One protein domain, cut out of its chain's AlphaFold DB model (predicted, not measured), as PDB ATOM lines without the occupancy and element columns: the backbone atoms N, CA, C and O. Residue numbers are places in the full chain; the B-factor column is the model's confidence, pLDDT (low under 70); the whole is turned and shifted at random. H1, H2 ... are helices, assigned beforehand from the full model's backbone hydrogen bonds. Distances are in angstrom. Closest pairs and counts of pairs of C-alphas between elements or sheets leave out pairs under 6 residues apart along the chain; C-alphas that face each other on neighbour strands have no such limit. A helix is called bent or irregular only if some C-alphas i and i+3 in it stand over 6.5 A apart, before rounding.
ATOM      1  N   LEU A   2      17.419 -14.481  77.125       76.00
ATOM      2  CA  LEU A   2      16.825 -15.449  76.173       76.00
ATOM      3  C   LEU A   2      17.768 -16.606  75.787       76.00
ATOM      4  O   LEU A   2      17.338 -17.752  75.726       76.00
ATOM      5  N   ALA A   3      19.051 -16.314  75.549       67.06
ATOM      6  CA  ALA A   3      20.045 -17.334  75.200       67.06
ATOM      7  C   ALA A   3      20.259 -18.358  76.332       67.06
ATOM      8  O   ALA A   3      20.337 -19.544  76.052       67.06
ATOM      9  N   TYR A   4      20.260 -17.903  77.591       70.88
ATOM     10  CA  TYR A   4      20.419 -18.758  78.775       70.88
ATOM     11  C   TYR A   4      19.221 -19.703  78.955       70.88
ATOM     12  O   TYR A   4      19.375 -20.901  79.147       70.88
ATOM     13  N   ARG A   5      17.996 -19.195  78.761       73.75
ATOM     14  CA  ARG A   5      16.792 -20.044  78.777       73.75
ATOM     15  C   ARG A   5      16.811 -21.114  77.685       73.75
ATOM     16  O   ARG A   5      16.266 -22.189  77.879       73.75
ATOM     17  N   LYS A   6      17.414 -20.815  76.530       76.56
ATOM     18  CA  LYS A   6      17.545 -21.763  75.415       76.56
ATOM     19  C   LYS A   6      18.700 -22.749  75.578       76.56
ATOM     20  O   LYS A   6      18.719 -23.738  74.855       76.56
ATOM     21  N   SER A   7      19.668 -22.472  76.449       71.56
ATOM     22  CA  SER A   7      20.841 -23.330  76.608       71.56
ATOM     23  C   SER A   7      20.618 -24.505  77.555       71.56
ATOM     24  O   SER A   7      21.460 -25.394  77.560       71.56
ATOM     25  N   GLU A  14      24.577 -16.761  88.240       84.94
ATOM     26  CA  GLU A  14      25.730 -16.065  88.809       84.94
ATOM     27  C   GLU A  14      27.053 -16.553  88.206       84.94
ATOM     28  O   GLU A  14      27.927 -15.738  87.914       84.94
ATOM     29  N   GLU A  15      27.180 -17.855  87.936       82.06
ATOM     30  CA  GLU A  15      28.373 -18.450  87.318       82.06
ATOM     31  C   GLU A  15      28.480 -18.123  85.820       82.06
ATOM     32  O   GLU A  15      29.568 -18.085  85.245       82.06
ATOM     33  N   ILE A  16      27.352 -17.799  85.187       85.81
ATOM     34  CA  ILE A  16      27.267 -17.452  83.766       85.81
ATOM     35  C   ILE A  16      27.505 -15.953  83.524       85.81
ATOM     36  O   ILE A  16      27.978 -15.564  82.453       85.81
ATOM     37  N   VAL A  17      27.204 -15.084  84.495       90.62
ATOM     38  CA  VAL A  17      27.367 -13.620  84.374       90.62
ATOM     39  C   VAL A  17      28.769 -13.202  83.896       90.62
ATOM     40  O   VAL A  17      28.838 -12.378  82.976       90.62
ATOM     41  N   PRO A  18      29.884 -13.758  84.412       93.19
ATOM     42  CA  PRO A  18      31.223 -13.434  83.918       93.19
ATOM     43  C   PRO A  18      31.396 -13.721  82.420       93.19
ATOM     44  O   PRO A  18      31.958 -12.901  81.692       93.19
ATOM     45  N   ILE A  19      30.849 -14.841  81.940       91.69
ATOM     46  CA  ILE A  19      30.885 -15.246  80.528       91.69
ATOM     47  C   ILE A  19      30.092 -14.257  79.671       91.69
ATOM     48  O   ILE A  19      30.539 -13.865  78.590       91.69
ATOM     49  N   VAL A  20      28.934 -13.803  80.162       92.56
ATOM     50  CA  VAL A  20      28.123 -12.789  79.477       92.56
ATOM     51  C   VAL A  20      28.867 -11.461  79.385       92.56
ATOM     52  O   VAL A  20      28.919 -10.869  78.308       92.56
ATOM     53  N   LEU A  21      29.463 -11.003  80.490       95.12
ATOM     54  CA  LEU A  21      30.222  -9.753  80.537       95.12
ATOM     55  C   LEU A  21      31.429  -9.792  79.599       95.12
ATOM     56  O   LEU A  21      31.684  -8.819  78.890       95.12
ATOM     57  N   GLN A  22      32.149 -10.913  79.563       95.44
ATOM     58  CA  GLN A  22      33.287 -11.087  78.666       95.44
ATOM     59  C   GLN A  22      32.847 -11.087  77.197       95.44
ATOM     60  O   GLN A  22      33.358 -10.297  76.402       95.44
ATOM     61  N   SER A  23      31.822 -11.874  76.859       94.50
ATOM     62  CA  SER A  23      31.240 -11.918  75.509       94.50
ATOM     63  C   SER A  23      30.753 -10.541  75.047       94.50
ATOM     64  O   SER A  23      30.846 -10.190  73.869       94.50
ATOM     65  N   PHE A  24      30.227  -9.740  75.977       95.69
ATOM     66  CA  PHE A  24      29.757  -8.389  75.700       95.69
ATOM     67  C   PHE A  24      30.918  -7.444  75.383       95.69
ATOM     68  O   PHE A  24      30.872  -6.746  74.370       95.69
ATOM     69  N   LYS A  25      31.990  -7.469  76.189       96.81
ATOM     70  CA  LYS A  25      33.210  -6.693  75.921       96.81
ATOM     71  C   LYS A  25      33.793  -7.041  74.553       96.81
ATOM     72  O   LYS A  25      34.054  -6.143  73.759       96.81
ATOM     73  N   GLU A  26      33.937  -8.327  74.247       95.69
ATOM     74  CA  GLU A  26      34.447  -8.800  72.953       95.69
ATOM     75  C   GLU A  26      33.578  -8.337  71.782       95.69
ATOM     76  O   GLU A  26      34.094  -7.881  70.760       95.69
ATOM     77  N   SER A  27      32.256  -8.378  71.953       96.38
ATOM     78  CA  SER A  27      31.316  -7.887  70.944       96.38
ATOM     79  C   SER A  27      31.461  -6.378  70.725       96.38
ATOM     80  O   SER A  27      31.441  -5.929  69.579       96.38
ATOM     81  N   ILE A  28      31.666  -5.583  71.787       96.88
ATOM     82  CA  ILE A  28      31.952  -4.142  71.665       96.88
ATOM     83  C   ILE A  28      33.256  -3.915  70.897       96.88
ATOM     84  O   ILE A  28      33.280  -3.100  69.975       96.88
ATOM     85  N   PHE A  29      34.327  -4.644  71.220       97.06
ATOM     86  CA  PHE A  29      35.591  -4.528  70.488       97.06
ATOM     87  C   PHE A  29      35.423  -4.882  69.005       97.06
ATOM     88  O   PHE A  29      35.920  -4.163  68.136       97.06
ATOM     89  N   ALA A  30      34.678  -5.943  68.688       96.44
ATOM     90  CA  ALA A  30      34.379  -6.319  67.308       96.44
ATOM     91  C   ALA A  30      33.565  -5.240  66.570       96.44
ATOM     92  O   ALA A  30      33.836  -4.961  65.398       96.44
ATOM     93  N   GLN A  31      32.609  -4.602  67.256       96.31
ATOM     94  CA  GLN A  31      31.840  -3.474  66.727       96.31
ATOM     95  C   GLN A  31      32.746  -2.277  66.420       96.31
ATOM     96  O   GLN A  31      32.692  -1.730  65.319       96.31
ATOM     97  N   GLN A  32      33.613  -1.895  67.362       96.38
ATOM     98  CA  GLN A  32      34.555  -0.783  67.200       96.38
ATOM     99  C   GLN A  32      35.523  -1.017  66.033       96.38
ATOM    100  O   GLN A  32      35.824  -0.096  65.277       96.38
ATOM    101  N   GLN A  33      35.950  -2.264  65.828       96.69
ATOM    102  CA  GLN A  33      36.809  -2.669  64.710       96.69
ATOM    103  C   GLN A  33      36.057  -2.834  63.375       96.69
ATOM    104  O   GLN A  33      36.659  -3.267  62.394       96.69
ATOM    105  N   LYS A  34      34.749  -2.533  63.314       94.00
ATOM    106  CA  LYS A  34      33.888  -2.733  62.131       94.00
ATOM    107  C   LYS A  34      33.889  -4.180  61.606       94.00
ATOM    108  O   LYS A  34      33.725  -4.420  60.412       94.00
ATOM    109  N   ARG A  35      34.071  -5.165  62.495       95.00
ATOM    110  CA  ARG A  35      34.077  -6.603  62.149       95.00
ATOM    111  C   ARG A  35      32.671  -7.197  62.078       95.00
ATOM    112  O   ARG A  35      32.484  -8.257  61.481       95.00
ATOM    113  N   ILE A  36      31.689  -6.523  62.669       94.94
ATOM    114  CA  ILE A  36      30.285  -6.925  62.641       94.94
ATOM    115  C   ILE A  36      29.655  -6.407  61.344       94.94
ATOM    116  O   ILE A  36      29.544  -5.205  61.133       94.94
ATOM    117  N   LYS A  37      29.260  -7.331  60.459       89.44
ATOM    118  CA  LYS A  37      28.644  -7.017  59.155       89.44
ATOM    119  C   LYS A  37      27.118  -6.837  59.215       89.44
ATOM    120  O   LYS A  37      26.516  -6.491  58.207       89.44
ATOM    121  N   GLY A  38      26.500  -7.121  60.362       91.44
ATOM    122  CA  GLY A  38      25.051  -7.071  60.584       91.44
ATOM    123  C   GLY A  38      24.695  -6.303  61.857       91.44
ATOM    124  O   GLY A  38      25.380  -5.349  62.214       91.44
ATOM    125  N   SER A  39      23.640  -6.725  62.557       95.06
ATOM    126  CA  SER A  39      23.272  -6.123  63.841       95.06
ATOM    127  C   SER A  39      24.199  -6.578  64.970       95.06
ATOM    128  O   SER A  39      24.614  -7.742  65.037       95.06
ATOM    129  N   PHE A  40      24.501  -5.655  65.882       94.75
ATOM    130  CA  PHE A  40      25.287  -5.941  67.078       94.75
ATOM    131  C   PHE A  40      24.602  -7.004  67.941       94.75
ATOM    132  O   PHE A  40      25.244  -7.938  68.412       94.75
ATOM    133  N   GLU A  41      23.283  -6.903  68.099       94.00
ATOM    134  CA  GLU A  41      22.470  -7.812  68.898       94.00
ATOM    135  C   GLU A  41      22.509  -9.232  68.338       94.00
ATOM    136  O   GLU A  41      22.643 -10.190  69.098       94.00
ATOM    137  N   GLY A  42      22.434  -9.377  67.010       94.38
ATOM    138  CA  GLY A  42      22.522 -10.675  66.346       94.38
ATOM    139  C   GLY A  42      23.898 -11.311  66.523       94.38
ATOM    140  O   GLY A  42      23.997 -12.499  66.838       94.38
ATOM    141  N   TYR A  43      24.957 -10.509  66.392       95.31
ATOM    142  CA  TYR A  43      26.327 -10.954  66.631       95.31
ATOM    143  C   TYR A  43      26.535 -11.390  68.085       95.31
ATOM    144  O   TYR A  43      26.937 -12.524  68.339       95.31
ATOM    145  N   PHE A  44      26.190 -10.525  69.040       95.19
ATOM    146  CA  PHE A  44      26.328 -10.795  70.469       95.19
ATOM    147  C   PHE A  44      25.514 -12.018  70.903       95.19
ATOM    148  O   PHE A  44      26.006 -12.865  71.646       95.19
ATOM    149  N   PHE A  45      24.287 -12.166  70.394       93.31
ATOM    150  CA  PHE A  45      23.475 -13.354  70.642       93.31
ATOM    151  C   PHE A  45      24.160 -14.632  70.140       93.31
ATOM    152  O   PHE A  45      24.156 -15.645  70.842       93.31
ATOM    153  N   GLY A  46      24.769 -14.589  68.951       93.75
ATOM    154  CA  GLY A  46      25.551 -15.699  68.406       93.75
ATOM    155  C   GLY A  46      26.748 -16.065  69.286       93.75
ATOM    156  O   GLY A  46      26.942 -17.243  69.588       93.75
ATOM    157  N   VAL A  47      27.499 -15.064  69.760       94.38
ATOM    158  CA  VAL A  47      28.623 -15.263  70.692       94.38
ATOM    159  C   VAL A  47      28.140 -15.930  71.981       94.38
ATOM    160  O   VAL A  47      28.657 -16.983  72.353       94.38
ATOM    161  N   LEU A  48      27.094 -15.392  72.617       93.94
ATOM    162  CA  LEU A  48      26.532 -15.968  73.843       93.94
ATOM    163  C   LEU A  48      26.065 -17.408  73.656       93.94
ATOM    164  O   LEU A  48      26.341 -18.264  74.493       93.94
ATOM    165  N   ARG A  49      25.369 -17.696  72.552       91.62
ATOM    166  CA  ARG A  49      24.906 -19.051  72.243       91.62
ATOM    167  C   ARG A  49      26.074 -20.035  72.146       91.62
ATOM    168  O   ARG A  49      25.965 -21.152  72.654       91.62
ATOM    169  N   ASN A  50      27.172 -19.637  71.506       92.69
ATOM    170  CA  ASN A  50      28.359 -20.481  71.381       92.69
ATOM    171  C   ASN A  50      29.012 -20.726  72.742       92.69
ATOM    172  O   ASN A  50      29.298 -21.874  73.075       92.69
ATOM    173  N   MET A  51      29.167 -19.678  73.552       92.38
ATOM    174  CA  MET A  51      29.728 -19.803  74.899       92.38
ATOM    175  C   MET A  51      28.879 -20.712  75.789       92.38
ATOM    176  O   MET A  51      29.409 -21.612  76.431       92.38
ATOM    177  N   PHE A  52      27.554 -20.578  75.756       90.56
ATOM    178  CA  PHE A  52      26.670 -21.453  76.532       90.56
ATOM    179  C   PHE A  52      26.686 -22.901  76.038       90.56
ATOM    180  O   PHE A  52      26.563 -23.823  76.835       90.56
ATOM    181  N   THR A  53      26.894 -23.124  74.738       90.12
ATOM    182  CA  THR A  53      27.090 -24.481  74.206       90.12
ATOM    183  C   THR A  53      28.371 -25.113  74.757       90.12
ATOM    184  O   THR A  53      28.393 -26.309  75.036       90.12
ATOM    185  N   ILE A  54      29.439 -24.326  74.923       90.06
ATOM    186  CA  ILE A  54      30.694 -24.790  75.529       90.06
ATOM    187  C   ILE A  54      30.472 -25.139  77.002       90.06
ATOM    188  O   ILE A  54      30.877 -26.220  77.422       90.06
ATOM    189  N   GLU A  55      29.786 -24.284  77.762       89.25
ATOM    190  CA  GLU A  55      29.469 -24.583  79.165       89.25
ATOM    191  C   GLU A  55      28.604 -25.838  79.303       89.25
ATOM    192  O   GLU A  55      28.928 -26.707  80.108       89.25
ATOM    193  N   LYS A  56      27.600 -26.038  78.436       87.25
ATOM    194  CA  LYS A  56      26.773 -27.254  78.487       87.25
ATOM    195  C   LYS A  56      27.594 -28.515  78.230       87.25
ATOM    196  O   LYS A  56      27.345 -29.559  78.822       87.25
ATOM    197  N   ARG A  57      28.602 -28.436  77.357       87.25
ATOM    198  CA  ARG A  57      29.530 -29.554  77.123       87.25
ATOM    199  C   ARG A  57      30.392 -29.846  78.348       87.25
ATOM    200  O   ARG A  57      30.643 -31.015  78.616       87.25
ATOM    201  N   LYS A  58      30.826 -28.817  79.081       85.94
ATOM    202  CA  LYS A  58      31.579 -28.990  80.332       85.94
ATOM    203  C   LYS A  58      30.718 -29.625  81.421       85.94
ATOM    204  O   LYS A  58      31.202 -30.542  82.073       85.94
ATOM    205  N   GLU A  59      29.462 -29.193  81.569       83.88
ATOM    206  CA  GLU A  59      28.491 -29.835  82.473       83.88
ATOM    207  C   GLU A  59      28.353 -31.326  82.148       83.88
ATOM    208  O   GLU A  59      28.613 -32.172  82.996       83.88
ATOM    209  N   ILE A  60      28.048 -31.654  80.886       84.38
ATOM    210  CA  ILE A  60      27.885 -33.046  80.447       84.38
ATOM    211  C   ILE A  60      29.163 -33.853  80.695       84.38
ATOM    212  O   ILE A  60      29.074 -34.989  81.140       84.38
ATOM    213  N   MET A  61      30.349 -33.298  80.423       81.75
ATOM    214  CA  MET A  61      31.610 -33.985  80.715       81.75
ATOM    215  C   MET A  61      31.800 -34.256  82.208       81.75
ATOM    216  O   MET A  61      32.276 -35.334  82.550       81.75
ATOM    217  N   LYS A  62      31.445 -33.303  83.076       78.50
ATOM    218  CA  LYS A  62      31.580 -33.436  84.531       78.50
ATOM    219  C   LYS A  62      30.656 -34.520  85.096       78.50
ATOM    220  O   LYS A  62      31.076 -35.267  85.971       78.50
TER     221      LYS A  62
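What this domain is: This is residues 2 to 7 and 14 to 62 of the 73 residues of an uncharacterized protein of Domibacillus mangrovi (UniProt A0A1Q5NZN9). Two long helices, H2 and H3, fold back on each other as a helical hairpin, and the short helix H1 packs on the side of H3 near its middle, away from H2. The last residues of H3, 57 to 62, stick out beyond the other helices at one end, and the loop of residues 33 to 39 joins H2 to H3 at the other end. The printed part has 55 residues with three named helices, H1, H2 and H3 in that order along the chain, and no named strand, and its class is all helix. It is only just compact, close to loose, with a radius of gyration of the C-alphas of 12.1 A, and its outline is a rod with spans of 38 by 18 by 17 A.

How they stand to each other: H1, residues 2 to 7, touches H3, residues 40 to 62, and the closest C-alphas of the two are those of Ala 3 and Arg 49, 5.9 A apart. H1 and H3 run the same way at a shallow tilt of 28 degrees. H2, residues 14 to 32, is apart from H1. H2 touches H3, and their closest C-alphas, those of Ser 27 and Phe 44, are 5.8 A apart. H2 and H3 form a helical hairpin and run opposite ways at a steep tilt of 36 degrees, only just past shallow. In H1 and H3 every pair of O i and N i+4 is within hydrogen-bond range, while in H2 this holds for 13 of 15 pairs.

Where its parts are: H1 begins at C-alpha 2, at (16.825, -15.449, 76.173), and measures 8.9 A from its first to its last C-alpha. H2 begins at C-alpha 14, at (25.730, -16.065, 88.809), and measures 27.9 A from Glu 14 to Gln 32. H2 is irregular, but only just: C-alphas 15 and 18 are 6.7 A apart. H3 measures 33.2 A from Phe 40 to Lys 62 and ends at C-alpha 62, at (31.580, -33.436, 84.531).

The domain as a whole: The two C-alphas farthest apart are those of Lys 34 and Lys 62, 38.1 A. Residues 8 to 13 are cut out and not printed, and C-alphas 7 and 14 are 15.0 A apart across the cut. The link from H2 to H3, with 7 residues, is short. Residues 57 to 62, which belong to H3, stand free. The mean pLDDT of the printed part is 89.8, and residue 3 is the one printed residue under 70; the mean of H1 is 73.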